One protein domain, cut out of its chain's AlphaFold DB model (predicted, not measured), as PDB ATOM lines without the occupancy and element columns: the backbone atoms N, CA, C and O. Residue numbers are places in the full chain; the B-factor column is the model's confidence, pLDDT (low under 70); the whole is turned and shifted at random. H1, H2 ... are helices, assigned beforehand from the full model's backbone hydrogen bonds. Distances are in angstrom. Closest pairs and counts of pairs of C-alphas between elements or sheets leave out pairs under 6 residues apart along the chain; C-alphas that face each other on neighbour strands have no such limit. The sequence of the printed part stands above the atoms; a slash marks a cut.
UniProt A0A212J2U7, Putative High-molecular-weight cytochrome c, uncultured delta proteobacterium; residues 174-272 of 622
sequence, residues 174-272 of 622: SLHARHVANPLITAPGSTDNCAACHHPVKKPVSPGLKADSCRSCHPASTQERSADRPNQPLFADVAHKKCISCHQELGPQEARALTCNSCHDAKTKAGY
ATOM      1  N   SER A 174     -24.854 -51.417  -5.677       91.19
ATOM      2  CA  SER A 174     -24.817 -51.513  -4.218       91.19
ATOM      3  C   SER A 174     -25.946 -50.715  -3.566       91.19
ATOM      4  O   SER A 174     -26.682 -51.243  -2.732       91.19
ATOM      5  N   LEU A 175     -26.108 -49.445  -3.934       91.81
ATOM      6  CA  LEU A 175     -27.144 -48.578  -3.391       91.81
ATOM      7  C   LEU A 175     -28.535 -49.090  -3.772       91.81
ATOM      8  O   LEU A 175     -29.424 -49.103  -2.924       91.81
ATOM      9  N   HIS A 176     -28.710 -49.580  -5.001       92.88
ATOM     10  CA  HIS A 176     -29.945 -50.236  -5.420       92.88
ATOM     11  C   HIS A 176     -30.237 -51.477  -4.563       92.88
ATOM     12  O   HIS A 176     -31.327 -51.602  -4.008       92.88
ATOM     13  N   ALA A 177     -29.258 -52.368  -4.374       91.62
ATOM     14  CA  ALA A 177     -29.417 -53.558  -3.536       91.62
ATOM     15  C   ALA A 177     -29.765 -53.221  -2.076       91.62
ATOM     16  O   ALA A 177     -30.567 -53.920  -1.463       91.62
ATOM     17  N   ARG A 178     -29.232 -52.121  -1.528       91.12
ATOM     18  CA  ARG A 178     -29.605 -51.632  -0.190       91.12
ATOM     19  C   ARG A 178     -31.075 -51.217  -0.100       91.12
ATOM     20  O   ARG A 178     -31.675 -51.427   0.948       91.12
ATOM     21  N   HIS A 179     -31.657 -50.662  -1.164       91.50
ATOM     22  CA  HIS A 179     -33.094 -50.369  -1.207       91.50
ATOM     23  C   HIS A 179     -33.916 -51.653  -1.338       91.50
ATOM     24  O   HIS A 179     -34.885 -51.838  -0.609       91.50
ATOM     25  N   VAL A 180     -33.495 -52.580  -2.202       90.88
ATOM     26  CA  VAL A 180     -34.169 -53.880  -2.362       90.88
ATOM     27  C   VAL A 180     -34.187 -54.672  -1.049       90.88
ATOM     28  O   VAL A 180     -35.200 -55.265  -0.703       90.88
ATOM     29  N   ALA A 181     -33.096 -54.637  -0.281       89.12
ATOM     30  CA  ALA A 181     -32.976 -55.347   0.990       89.12
ATOM     31  C   ALA A 181     -33.606 -54.616   2.194       89.12
ATOM     32  O   ALA A 181     -33.569 -55.145   3.304       89.12
ATOM     33  N   ASN A 182     -34.139 -53.400   2.021       88.62
ATOM     34  CA  ASN A 182     -34.655 -52.617   3.140       88.62
ATOM     35  C   ASN A 182     -36.075 -53.081   3.527       88.62
ATOM     36  O   ASN A 182     -37.002 -52.874   2.741       88.62
ATOM     37  N   PRO A 183     -36.286 -53.624   4.742       87.56
ATOM     38  CA  PRO A 183     -37.591 -54.136   5.168       87.56
ATOM     39  C   PRO A 183     -38.654 -53.043   5.344       87.56
ATOM     40  O   PRO A 183     -39.838 -53.355   5.418       87.56
ATOM     41  N   LEU A 184     -38.255 -51.767   5.412       87.06
ATOM     42  CA  LEU A 184     -39.182 -50.636   5.481       87.06
ATOM     43  C   LEU A 184     -39.792 -50.284   4.117       87.06
ATOM     44  O   LEU A 184     -40.781 -49.559   4.060       87.06
ATOM     45  N   ILE A 185     -39.211 -50.772   3.017       88.75
ATOM     46  CA  ILE A 185     -39.725 -50.542   1.668       88.75
ATOM     47  C   ILE A 185     -40.568 -51.754   1.285       88.75
ATOM     48  O   ILE A 185     -40.036 -52.798   0.912       88.75
ATOM     49  N   THR A 186     -41.887 -51.611   1.372       86.06
ATOM     50  CA  THR A 186     -42.845 -52.693   1.110       86.06
ATOM     51  C   THR A 186     -43.711 -52.395  -0.107       86.06
ATOM     52  O   THR A 186     -44.129 -51.253  -0.305       86.06
ATOM     53  N   ALA A 187     -44.050 -53.424  -0.884       84.19
ATOM     54  CA  ALA A 187     -45.053 -53.347  -1.941       84.19
ATOM     55  C   ALA A 187     -46.266 -54.225  -1.574       84.19
ATOM     56  O   ALA A 187     -46.089 -55.424  -1.339       84.19
ATOM     57  N   PRO A 188     -47.496 -53.678  -1.516       79.62
ATOM     58  CA  PRO A 188     -48.681 -54.471  -1.199       79.62
ATOM     59  C   PRO A 188     -48.854 -55.651  -2.165       79.62
ATOM     60  O   PRO A 188     -48.888 -55.464  -3.379       79.62
ATOM     61  N   GLY A 189     -48.982 -56.866  -1.624       76.19
ATOM     62  CA  GLY A 189     -49.242 -58.073  -2.415       76.19
ATOM     63  C   GLY A 189     -48.029 -58.679  -3.134       76.19
ATOM     64  O   GLY A 189     -48.228 -59.553  -3.976       76.19
ATOM     65  N   SER A 190     -46.798 -58.263  -2.816       75.50
ATOM     66  CA  SER A 190     -45.566 -58.881  -3.331       75.50
ATOM     67  C   SER A 190     -44.653 -59.356  -2.196       75.50
ATOM     68  O   SER A 190     -44.674 -58.813  -1.093       75.50
ATOM     69  N   THR A 191     -43.853 -60.387  -2.475       75.62
ATOM     70  CA  THR A 191     -42.739 -60.822  -1.611       75.62
ATOM     71  C   THR A 191     -41.461 -60.020  -1.870       75.62
ATOM     72  O   THR A 191     -40.550 -60.044  -1.047       75.62
ATOM     73  N   ASP A 192     -41.403 -59.298  -2.993       84.62
ATOM     74  CA  ASP A 192     -40.371 -58.314  -3.305       84.62
ATOM     75  C   ASP A 192     -40.900 -56.880  -3.132       84.62
ATOM     76  O   ASP A 192     -42.091 -56.652  -2.914       84.62
ATOM     77  N   ASN A 193     -40.011 -55.891  -3.238       89.56
ATOM     78  CA  ASN A 193     -40.378 -54.478  -3.148       89.56
ATOM     79  C   ASN A 193     -40.242 -53.721  -4.477       89.56
ATOM     80  O   ASN A 193     -40.295 -52.492  -4.498       89.56
ATOM     81  N   CYS A 194     -40.134 -54.434  -5.605       88.44
ATOM     82  CA  CYS A 194     -39.931 -53.840  -6.928       88.44
ATOM     83  C   CYS A 194     -41.037 -52.828  -7.264       88.44
ATOM     84  O   CYS A 194     -40.765 -51.708  -7.701       88.44
ATOM     85  N   ALA A 195     -42.291 -53.209  -6.999       88.94
ATOM     86  CA  ALA A 195     -43.474 -52.394  -7.272       88.94
ATOM     87  C   ALA A 195     -43.627 -51.179  -6.334       88.94
ATOM     88  O   ALA A 195     -44.466 -50.316  -6.587       88.94
ATOM     89  N   ALA A 196     -42.806 -51.062  -5.281       90.12
ATOM     90  CA  ALA A 196     -42.768 -49.852  -4.460       90.12
ATOM     91  C   ALA A 196     -42.194 -48.660  -5.246       90.12
ATOM     92  O   ALA A 196     -42.554 -47.513  -4.970       90.12
ATOM     93  N   CYS A 197     -41.341 -48.921  -6.248       90.94
ATOM     94  CA  CYS A 197     -40.652 -47.899  -7.039       90.94
ATOM     95  C   CYS A 197     -40.930 -48.002  -8.545       90.94
ATOM     96  O   CYS A 197     -41.141 -46.978  -9.194       90.94
ATOM     97  N   HIS A 198     -40.941 -49.212  -9.104       90.56
ATOM     98  CA  HIS A 198     -41.210 -49.440 -10.521       90.56
ATOM     99  C   HIS A 198     -42.709 -49.570 -10.775       90.56
ATOM    100  O   HIS A 198     -43.429 -50.222 -10.024       90.56
ATOM    101  N   HIS A 199     -43.176 -48.981 -11.873       87.31
ATOM    102  CA  HIS A 199     -44.572 -49.052 -12.280       87.31
ATOM    103  C   HIS A 199     -44.700 -49.688 -13.669       87.31
ATOM    104  O   HIS A 199     -43.832 -49.492 -14.527       87.31
ATOM    105  N   PRO A 200     -45.791 -50.429 -13.932       80.44
ATOM    106  CA  PRO A 200     -46.042 -50.965 -15.257       80.44
ATOM    107  C   PRO A 200     -46.247 -49.829 -16.263       80.44
ATOM    108  O   PRO A 200     -46.754 -48.748 -15.949       80.44
ATOM    109  N   VAL A 201     -45.872 -50.092 -17.509       77.44
ATOM    110  CA  VAL A 201     -46.089 -49.191 -18.641       77.44
ATOM    111  C   VAL A 201     -46.789 -49.963 -19.751       77.44
ATOM    112  O   VAL A 201     -46.375 -51.063 -20.101       77.44
ATOM    113  N   LYS A 202     -47.847 -49.383 -20.338       76.19
ATOM    114  CA  LYS A 202     -48.634 -50.034 -21.411       76.19
ATOM    115  C   LYS A 202     -47.772 -50.463 -22.604       76.19
ATOM    116  O   LYS A 202     -48.065 -51.454 -23.258       76.19
ATOM    117  N   LYS A 203     -46.725 -49.686 -22.893       78.38
ATOM    118  CA  LYS A 203     -45.719 -49.972 -23.917       78.38
ATOM    119  C   LYS A 203     -44.346 -49.970 -23.238       78.38
ATOM    120  O   LYS A 203     -43.786 -48.881 -23.078       78.38
ATOM    121  N   PRO A 204     -43.821 -51.117 -22.783       76.81
ATOM    122  CA  PRO A 204     -42.486 -51.178 -22.203       76.81
ATOM    123  C   PRO A 204     -41.430 -50.862 -23.255       76.81
ATOM    124  O   PRO A 204     -41.525 -51.297 -24.400       76.81
ATOM    125  N   VAL A 205     -40.428 -50.080 -22.855       76.62
ATOM    126  CA  VAL A 205     -39.257 -49.794 -23.697       76.62
ATOM    127  C   VAL A 205     -38.362 -51.031 -23.795       76.62
ATOM    128  O   VAL A 205     -37.783 -51.285 -24.850       76.62
ATOM    129  N   SER A 206     -38.348 -51.846 -22.733       79.88
ATOM    130  CA  SER A 206     -37.665 -53.134 -22.697       79.88
ATOM    131  C   SER A 206     -38.639 -54.293 -22.428       79.88
ATOM    132  O   SER A 206     -38.856 -54.651 -21.269       79.88
ATOM    133  N   PRO A 207     -39.273 -54.873 -23.469       78.38
ATOM    134  CA  PRO A 207     -40.234 -55.960 -23.299       78.38
ATOM    135  C   PRO A 207     -39.610 -57.200 -22.645       78.38
ATOM    136  O   PRO A 207     -38.499 -57.593 -22.994       78.38
ATOM    137  N   GLY A 208     -40.352 -57.836 -21.733       73.94
ATOM    138  CA  GLY A 208     -39.941 -59.076 -21.064       73.94
ATOM    139  C   GLY A 208     -39.085 -58.895 -19.805       73.94
ATOM    140  O   GLY A 208     -38.778 -59.889 -19.157       73.94
ATOM    141  N   LEU A 209     -38.736 -57.659 -19.434       73.62
ATOM    142  CA  LEU A 209     -38.023 -57.362 -18.188       73.62
ATOM    143  C   LEU A 209     -38.989 -56.938 -17.081       73.62
ATOM    144  O   LEU A 209     -40.005 -56.291 -17.341       73.62
ATOM    145  N   LYS A 210     -38.643 -57.275 -15.832       75.00
ATOM    146  CA  LYS A 210     -39.435 -56.904 -14.645       75.00
ATOM    147  C   LYS A 210     -39.377 -55.406 -14.327       75.00
ATOM    148  O   LYS A 210     -40.347 -54.850 -13.822       75.00
ATOM    149  N   ALA A 211     -38.243 -54.768 -14.602       84.00
ATOM    150  CA  ALA A 211     -37.977 -53.372 -14.289       84.00
ATOM    151  C   ALA A 211     -36.939 -52.792 -15.259       84.00
ATOM    152  O   ALA A 211     -36.137 -53.526 -15.835       84.00
ATOM    153  N   ASP A 212     -36.960 -51.470 -15.424       86.75
ATOM    154  CA  ASP A 212     -35.978 -50.705 -16.195       86.75
ATOM    155  C   ASP A 212     -35.624 -49.418 -15.428       86.75
ATOM    156  O   ASP A 212     -36.306 -49.042 -14.467       86.75
ATOM    157  N   SER A 213     -34.559 -48.736 -15.847       89.25
ATOM    158  CA  SER A 213     -34.174 -47.436 -15.306       89.25
ATOM    159  C   SER A 213     -35.271 -46.403 -15.550       89.25
ATOM    160  O   SER A 213     -35.875 -46.351 -16.623       89.25
ATOM    161  N   CYS A 214     -35.474 -45.496 -14.589       89.12
ATOM    162  CA  CYS A 214     -36.383 -44.362 -14.756       89.12
ATOM    163  C   CYS A 214     -36.045 -43.571 -16.028       89.12
ATOM    164  O   CYS A 214     -36.948 -43.161 -16.748       89.12
ATOM    165  N   ARG A 215     -34.749 -43.426 -16.342       86.69
ATOM    166  CA  ARG A 215     -34.239 -42.669 -17.499       86.69
ATOM    167  C   ARG A 215     -34.611 -43.275 -18.848       86.69
ATOM    168  O   ARG A 215     -34.609 -42.568 -19.847       86.69
ATOM    169  N   SER A 216     -34.955 -44.560 -18.888       84.19
ATOM    170  CA  SER A 216     -35.393 -45.218 -20.122       84.19
ATOM    171  C   SER A 216     -36.770 -44.746 -20.582       84.19
ATOM    172  O   SER A 216     -37.110 -44.883 -21.755       84.19
ATOM    173  N   CYS A 217     -37.556 -44.166 -19.669       85.94
ATOM    174  CA  CYS A 217     -38.861 -43.583 -19.964       85.94
ATOM    175  C   CYS A 217     -38.926 -42.085 -19.651       85.94
ATOM    176  O   CYS A 217     -39.637 -41.366 -20.334       85.94
ATOM    177  N   HIS A 218     -38.235 -41.605 -18.627       88.06
ATOM    178  CA  HIS A 218     -38.281 -40.211 -18.206       88.06
ATOM    179  C   HIS A 218     -37.073 -39.467 -18.781       88.06
ATOM    180  O   HIS A 218     -35.950 -39.739 -18.351       88.06
ATOM    181  N   PRO A 219     -37.272 -38.572 -19.763       85.25
ATOM    182  CA  PRO A 219     -36.171 -37.886 -20.426       85.25
ATOM    183  C   PRO A 219     -35.531 -36.834 -19.521       85.25
ATOM    184  O   PRO A 219     -36.135 -36.387 -18.541       85.25
ATOM    185  N   ALA A 220     -34.310 -36.414 -19.859       83.81
ATOM    186  CA  ALA A 220     -33.643 -35.345 -19.122       83.81
ATOM    187  C   ALA A 220     -34.247 -33.969 -19.441       83.81
ATOM    188  O   ALA A 220     -34.224 -33.086 -18.588       83.81
ATOM    189  N   SER A 221     -34.814 -33.793 -20.640       82.31
ATOM    190  CA  SER A 221     -35.457 -32.548 -21.064       82.31
ATOM    191  C   SER A 221     -36.673 -32.783 -21.965       82.31
ATOM    192  O   SER A 221     -36.929 -33.889 -22.448       82.31
ATOM    193  N   THR A 222     -37.444 -31.724 -22.212       81.12
ATOM    194  CA  THR A 222     -38.626 -31.771 -23.085       81.12
ATOM    195  C   THR A 222     -38.265 -32.097 -24.537       81.12
ATOM    196  O   THR A 222     -39.022 -32.797 -25.206       81.12
ATOM    197  N   GLN A 223     -37.083 -31.674 -25.002       82.62
ATOM    198  CA  GLN A 223     -36.568 -31.937 -26.352       82.62
ATOM    199  C   GLN A 223     -36.216 -33.414 -26.582       82.62
ATOM    200  O   GLN A 223     -36.165 -33.870 -27.720       82.62
ATOM    201  N   GLU A 224     -35.974 -34.172 -25.513       79.81
ATOM    202  CA  GLU A 224     -35.660 -35.601 -25.581       79.81
ATOM    203  C   GLU A 224     -36.909 -36.496 -25.562       79.81
ATOM    204  O   GLU A 224     -36.799 -37.723 -25.644       79.81
ATOM    205  N   ARG A 225     -38.113 -35.917 -25.461       82.38
ATOM    206  CA  ARG A 225     -39.359 -36.690 -25.467       82.38
ATOM    207  C   ARG A 225     -39.545 -37.412 -26.799       82.38
ATOM    208  O   ARG A 225     -39.402 -36.848 -27.881       82.38
ATOM    209  N   SER A 226     -39.915 -38.685 -26.714       76.25
ATOM    210  CA  SER A 226     -40.279 -39.478 -27.886       76.25
ATOM    211  C   SER A 226     -41.634 -39.033 -28.441       76.25
ATOM    212  O   SER A 226     -42.553 -38.743 -27.673       76.25
ATOM    213  N   ALA A 227     -41.799 -39.084 -29.767       77.94
ATOM    214  CA  ALA A 227     -43.086 -38.859 -30.432       77.94
ATOM    215  C   ALA A 227     -44.198 -39.791 -29.912       77.94
ATOM    216  O   ALA A 227     -45.355 -39.388 -29.827       77.94
ATOM    217  N   ASP A 228     -43.851 -41.012 -29.492       76.19
ATOM    218  CA  ASP A 228     -44.809 -41.970 -28.927       76.19
ATOM    219  C   ASP A 228     -45.281 -41.587 -27.517       76.19
ATOM    220  O   ASP A 228     -46.235 -42.173 -26.996       76.19
ATOM    221  N   ARG A 229     -44.563 -40.674 -26.852       76.69
ATOM    222  CA  ARG A 229     -44.770 -40.309 -25.448       76.69
ATOM    223  C   ARG A 229     -44.473 -38.813 -25.206       76.69
ATOM    224  O   ARG A 229     -43.599 -38.472 -24.407       76.69
ATOM    225  N   PRO A 230     -45.237 -37.908 -25.843       80.25
ATOM    226  CA  PRO A 230     -44.950 -36.468 -25.864       80.25
ATOM    227  C   PRO A 230     -45.148 -35.763 -24.512       80.25
ATOM    228  O   PRO A 230     -44.691 -34.637 -24.330       80.25
ATOM    229  N   ASN A 231     -45.797 -36.431 -23.553       83.81
ATOM    230  CA  ASN A 231     -46.174 -35.873 -22.250       83.81
ATOM    231  C   ASN A 231     -45.491 -36.596 -21.077       83.81
ATOM    232  O   ASN A 231     -46.032 -36.637 -19.973       83.81
ATOM    233  N   GLN A 232     -44.334 -37.227 -21.302       84.06
ATOM    234  CA  GLN A 232     -43.599 -37.867 -20.211       84.06
ATOM    235  C   GLN A 232     -43.045 -36.832 -19.224       84.06
ATOM    236  O   GLN A 232     -42.371 -35.890 -19.661       84.06
ATOM    237  N   PRO A 233     -43.277 -37.025 -17.908       87.38
ATOM    238  CA  PRO A 233     -42.596 -36.258 -16.871       87.38
ATOM    239  C   PRO A 233     -41.080 -36.400 -17.002       87.38
ATOM    240  O   PRO A 233     -40.600 -37.475 -17.383       87.38
ATOM    241  N   LEU A 234     -40.342 -35.342 -16.671       85.38
ATOM    242  CA  LEU A 234     -38.885 -35.358 -16.741       85.38
ATOM    243  C   LEU A 234     -38.302 -36.232 -15.629       85.38
ATOM    244  O   LEU A 234     -38.911 -36.436 -14.577       85.38
ATOM    245  N   PHE A 235     -37.097 -36.752 -15.860       87.19
ATOM    246  CA  PHE A 235     -36.411 -37.598 -14.886       87.19
ATOM    247  C   PHE A 235     -36.213 -36.887 -13.545       87.19
ATOM    248  O   PHE A 235     -36.467 -37.496 -12.509       87.19
ATOM    249  N   ALA A 236     -35.791 -35.620 -13.566       84.50
ATOM    250  CA  ALA A 236     -35.558 -34.843 -12.349       84.50
ATOM    251  C   ALA A 236     -36.831 -34.753 -11.493       84.50
ATOM    252  O   ALA A 236     -36.793 -35.083 -10.308       84.50
ATOM    253  N   ASP A 237     -37.968 -34.430 -12.115       82.81
ATOM    254  CA  ASP A 237     -39.256 -34.312 -11.426       82.81
ATOM    255  C   ASP A 237     -39.650 -35.626 -10.757       82.81
ATOM    256  O   ASP A 237     -40.028 -35.648  -9.586       82.81
ATOM    257  N   VAL A 238     -39.534 -36.738 -11.489       87.31
ATOM    258  CA  VAL A 238     -39.908 -38.068 -10.994       87.31
ATOM    259  C   VAL A 238     -38.963 -38.544  -9.899       87.31
ATOM    260  O   VAL A 238     -39.434 -39.064  -8.889       87.31
ATOM    261  N   ALA A 239     -37.654 -38.350 -10.072       89.56
ATOM    262  CA  ALA A 239     -36.646 -38.760  -9.103       89.56
ATOM    263  C   ALA A 239     -36.806 -37.990  -7.789       89.56
ATOM    264  O   ALA A 239     -36.997 -38.603  -6.742       89.56
ATOM    265  N   HIS A 240     -36.826 -36.657  -7.835       87.19
ATOM    266  CA  HIS A 240     -37.042 -35.841  -6.643       87.19
ATOM    267  C   HIS A 240     -38.387 -36.163  -5.989       87.19
ATOM    268  O   HIS A 240     -38.438 -36.384  -4.783       87.19
ATOM    269  N   LYS A 241     -39.466 -36.293  -6.773       84.81
ATOM    270  CA  LYS A 241     -40.780 -36.638  -6.231       84.81
ATOM    271  C   LYS A 241     -40.744 -37.973  -5.504       84.81
ATOM    272  O   LYS A 241     -41.197 -38.028  -4.372       84.81
ATOM    273  N   LYS A 242     -40.248 -39.046  -6.125       88.06
ATOM    274  CA  LYS A 242     -40.358 -40.407  -5.579       88.06
ATOM    275  C   LYS A 242     -39.330 -40.703  -4.487       88.06
ATOM    276  O   LYS A 242     -39.674 -41.343  -3.498       88.06
ATOM    277  N   CYS A 243     -38.087 -40.258  -4.662       89.31
ATOM    278  CA  CYS A 243     -37.014 -40.522  -3.706       89.31
ATOM    279  C   CYS A 243     -37.204 -39.702  -2.426       89.31
ATOM    280  O   CYS A 243     -37.164 -40.265  -1.334       89.31
ATOM    281  N   ILE A 244     -37.463 -38.395  -2.554       86.31
ATOM    282  CA  ILE A 244     -37.568 -37.501  -1.392       86.31
ATOM    283  C   ILE A 244     -38.832 -37.818  -0.588       86.31
ATOM    284  O   ILE A 244     -38.732 -37.948   0.626       86.31
ATOM    285  N   SER A 245     -39.985 -38.036  -1.237       83.62
ATOM    286  CA  SER A 245     -41.227 -38.390  -0.522       83.62
ATOM    287  C   SER A 245     -41.078 -39.670   0.299       83.62
ATOM    288  O   SER A 245     -41.356 -39.661   1.492       83.62
ATOM    289  N   CYS A 246     -40.541 -40.745  -0.288       86.94
ATOM    290  CA  CYS A 246     -40.289 -41.990   0.441       86.94
ATOM    291  C   CYS A 246     -39.319 -41.773   1.616       86.94
ATOM    292  O   CYS A 246     -39.549 -42.248   2.730       86.94
ATOM    293  N   HIS A 247     -38.241 -41.008   1.403       87.50
ATOM    294  CA  HIS A 247     -37.293 -40.697   2.470       87.50
ATOM    295  C   HIS A 247     -37.922 -39.874   3.607       87.50
ATOM    296  O   HIS A 247     -37.567 -40.102   4.767       87.50
ATOM    297  N   GLN A 248     -38.852 -38.964   3.297       81.31
ATOM    298  CA  GLN A 248     -39.613 -38.180   4.275       81.31
ATOM    299  C   GLN A 248     -40.604 -39.059   5.054       81.31
ATOM    300  O   GLN A 248     -40.605 -39.041   6.283       81.31
ATOM    301  N   GLU A 249     -41.414 -39.853   4.346       81.25
ATOM    302  CA  GLU A 249     -42.503 -40.666   4.910       81.25
ATOM    303  C   GLU A 249     -42.019 -41.690   5.933       81.25
ATOM    304  O   GLU A 249     -42.672 -41.926   6.947       81.25
ATOM    305  N   LEU A 250     -40.848 -42.283   5.708       78.12
ATOM    306  CA  LEU A 250     -40.345 -43.328   6.588       78.12
ATOM    307  C   LEU A 250     -39.888 -42.777   7.990       78.12
ATOM    308  O   LEU A 250     -39.452 -43.567   8.828       78.12
ATOM    309  N   GLY A 251     -39.872 -41.449   8.266       64.88
ATOM    310  CA  GLY A 251     -39.486 -40.815   9.564       64.88
ATOM    311  C   GLY A 251     -37.985 -40.484   9.840       64.88
ATOM    312  O   GLY A 251     -37.153 -40.556   8.947       64.88
ATOM    313  N   PRO A 252     -37.564 -40.094  11.059       57.53
ATOM    314  CA  PRO A 252     -36.169 -39.733  11.347       57.53
ATOM    315  C   PRO A 252     -35.276 -40.980  11.488       57.53
ATOM    316  O   PRO A 252     -35.260 -41.639  12.524       57.53
ATOM    317  N   GLN A 253     -34.514 -41.313  10.446       57.91
ATOM    318  CA  GLN A 253     -33.393 -42.257  10.526       57.91
ATOM    319  C   GLN A 253     -32.155 -41.633   9.882       57.91
ATOM    320  O   GLN A 253     -32.241 -41.050   8.803       57.91
ATOM    321  N   GLU A 254     -30.998 -41.816  10.520       51.56
ATOM    322  CA  GLU A 254     -29.691 -41.234  10.158       51.56
ATOM    323  C   GLU A 254     -29.208 -41.587   8.734       51.56
ATOM    324  O   GLU A 254     -28.274 -40.981   8.220       51.56
ATOM    325  N   ALA A 255     -29.853 -42.545   8.063       57.56
ATOM    326  CA  ALA A 255     -29.456 -43.054   6.754       57.56
ATOM    327  C   ALA A 255     -30.138 -42.375   5.547       57.56
ATOM    328  O   ALA A 255     -29.992 -42.875   4.428       57.56
ATOM    329  N   ARG A 256     -30.913 -41.293   5.728       71.94
ATOM    330  CA  ARG A 256     -31.760 -40.740   4.652       71.94
ATOM    331  C   ARG A 256     -31.284 -39.421   4.084       71.94
ATOM    332  O   ARG A 256     -31.062 -38.450   4.797       71.94
ATOM    333  N   ALA A 257     -31.200 -39.403   2.761       81.25
ATOM    334  CA  ALA A 257     -30.776 -38.259   1.984       81.25
ATOM    335  C   ALA A 257     -31.992 -37.388   1.617       81.25
ATOM    336  O   ALA A 257     -32.812 -37.790   0.788       81.25
ATOM    337  N   LEU A 258     -32.134 -36.235   2.278       81.44
ATOM    338  CA  LEU A 258     -33.208 -35.253   2.046       81.44
ATOM    339  C   LEU A 258     -32.692 -33.902   1.539       81.44
ATOM    340  O   LEU A 258     -33.457 -33.120   0.980       81.44
ATOM    341  N   THR A 259     -31.403 -33.621   1.718       83.56
ATOM    342  CA  THR A 259     -30.770 -32.385   1.248       83.56
ATOM    343  C   THR A 259     -30.122 -32.588  -0.113       83.56
ATOM    344  O   THR A 259     -29.774 -33.707  -0.501       83.56
ATOM    345  N   CYS A 260     -29.895 -31.499  -0.844       86.25
ATOM    346  CA  CYS A 260     -29.319 -31.571  -2.179       86.25
ATOM    347  C   CYS A 260     -27.923 -32.206  -2.148       86.25
ATOM    348  O   CYS A 260     -27.642 -33.094  -2.953       86.25
ATOM    349  N   ASN A 261     -27.078 -31.813  -1.188       85.88
ATOM    350  CA  ASN A 261     -25.729 -32.365  -1.040       85.88
ATOM    351  C   ASN A 261     -25.730 -33.833  -0.610       85.88
ATOM    352  O   ASN A 261     -24.905 -34.607  -1.088       85.88
ATOM    353  N   SER A 262     -26.715 -34.266   0.182       84.75
ATOM    354  CA  SER A 262     -26.810 -35.668   0.586       84.75
ATOM    355  C   SER A 262     -26.985 -36.630  -0.592       84.75
ATOM    356  O   SER A 262     -26.592 -37.783  -0.452       84.75
ATOM    357  N   CYS A 263     -27.495 -36.159  -1.742       87.19
ATOM    358  CA  CYS A 263     -27.644 -36.924  -2.990       87.19
ATOM    359  C   CYS A 263     -26.656 -36.525  -4.099       87.19
ATOM    360  O   CYS A 263     -26.283 -37.370  -4.912       87.19
ATOM    361  N   HIS A 264     -26.271 -35.248  -4.180       88.94
ATOM    362  CA  HIS A 264     -25.574 -34.676  -5.336       88.94
ATOM    363  C   HIS A 264     -24.154 -34.179  -5.055       88.94
ATOM    364  O   HIS A 264     -23.500 -33.714  -5.985       88.94
ATOM    365  N   ASP A 265     -23.650 -34.268  -3.827       85.31
ATOM    366  CA  ASP A 265     -22.238 -33.996  -3.556       85.31
ATOM    367  C   ASP A 265     -21.400 -35.270  -3.753       85.31
ATOM    368  O   ASP A 265     -21.668 -36.320  -3.164       85.31
ATOM    369  N   ALA A 266     -20.359 -35.182  -4.583       84.81
ATOM    370  CA  ALA A 266     -19.499 -36.317  -4.901       84.81
ATOM    371  C   ALA A 266     -18.795 -36.882  -3.656       84.81
ATOM    372  O   ALA A 266     -18.659 -38.100  -3.529       84.81
ATOM    373  N   LYS A 267     -18.389 -36.015  -2.718       85.81
ATOM    374  CA  LYS A 267     -17.719 -36.428  -1.477       85.81
ATOM    375  C   LYS A 267     -18.680 -37.177  -0.555       85.81
ATOM    376  O   LYS A 267     -18.325 -38.225  -0.018       85.81
ATOM    377  N   THR A 268     -19.911 -36.693  -0.432       86.19
ATOM    378  CA  THR A 268     -20.967 -37.347   0.342       86.19
ATOM    379  C   THR A 268     -21.331 -38.703  -0.258       86.19
ATOM    380  O   THR A 268     -21.359 -39.702   0.460       86.19
ATOM    381  N   LYS A 269     -21.501 -38.784  -1.586       85.31
ATOM    382  CA  LYS A 269     -21.738 -40.059  -2.285       85.31
ATOM    383  C   LYS A 269     -20.590 -41.054  -2.119       85.31
ATOM    384  O   LYS A 269     -20.839 -42.250  -1.976       85.31
ATOM    385  N   ALA A 270     -19.341 -40.588  -2.124       86.25
ATOM    386  CA  ALA A 270     -18.180 -41.445  -1.889       86.25
ATOM    387  C   ALA A 270     -18.194 -42.083  -0.487       86.25
ATOM    388  O   ALA A 270     -17.651 -43.171  -0.312       86.25
ATOM    389  N   GLY A 271     -18.851 -41.440   0.487       87.31
ATOM    390  CA  GLY A 271     -19.055 -41.957   1.840       87.31
ATOM    391  C   GLY A 271     -20.226 -42.933   1.997       87.31
ATOM    392  O   GLY A 271     -20.447 -43.439   3.096       87.31
ATOM    393  N   TYR A 272     -20.998 -43.217   0.944       88.56
ATOM    394  CA  TYR A 272     -22.084 -44.192   1.040       88.56
ATOM    395  C   TYR A 272     -21.551 -45.587   1.363       88.56
ATOM    396  O   TYR A 272     -20.594 -46.062   0.753       88.56
TER     397      TYR A 272
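What this domain is: This is residues 174 to 272 of the 622 residues of the protein "Putative High-molecular-weight cytochrome c" of uncultured delta proteobacterium (UniProt A0A212J2U7). There is little regular structure: one longer helix, H2, follows a winding 54-residue stretch without named elements, residues 181 to 234, and three short helices, H1, H3 and H4, are apart from H2, with H3 and H4 meeting at a corner. The 99 printed residues include four named helices, H1 to H4 along the chain, and no named strand; the class is all helix, with 32 residues in named elements. The whole is only just compact, close to loose: radius of gyration of the C-alphas 15.1 A, spans 43 by 33 by 23 A.

Where its parts are: Find C-alpha 235 at (-36.411, -37.598, -14.886); from there H2, residues 235 to 249, runs 20.9 A to C-alpha 249 at (-42.503, -40.666, 4.910). Look for H1 at residues 174 to 180, 9.8 A, H3 at 260 to 264, 5.8 A, and H4 at 266 to 270, 6.1 A.

How they stand to each other: H2 is apart from H1, H3 and H4; H1 is apart from H3 and H4. H3 and H4 touch only at the corner by their tight link, closest at the C-alphas of Ser 262 and Thr 268, 6.1 A. In H1, H2, H3 and H4 every O i to N i+4 pair is within hydrogen-bond range.

The domain as a whole: The C-alphas farthest apart, Ala 227 and Glu 254, are 42.8 A apart. The printed part has no cut; the link H1 to H2 is long. Residues 251 to 255 have pLDDT under 70.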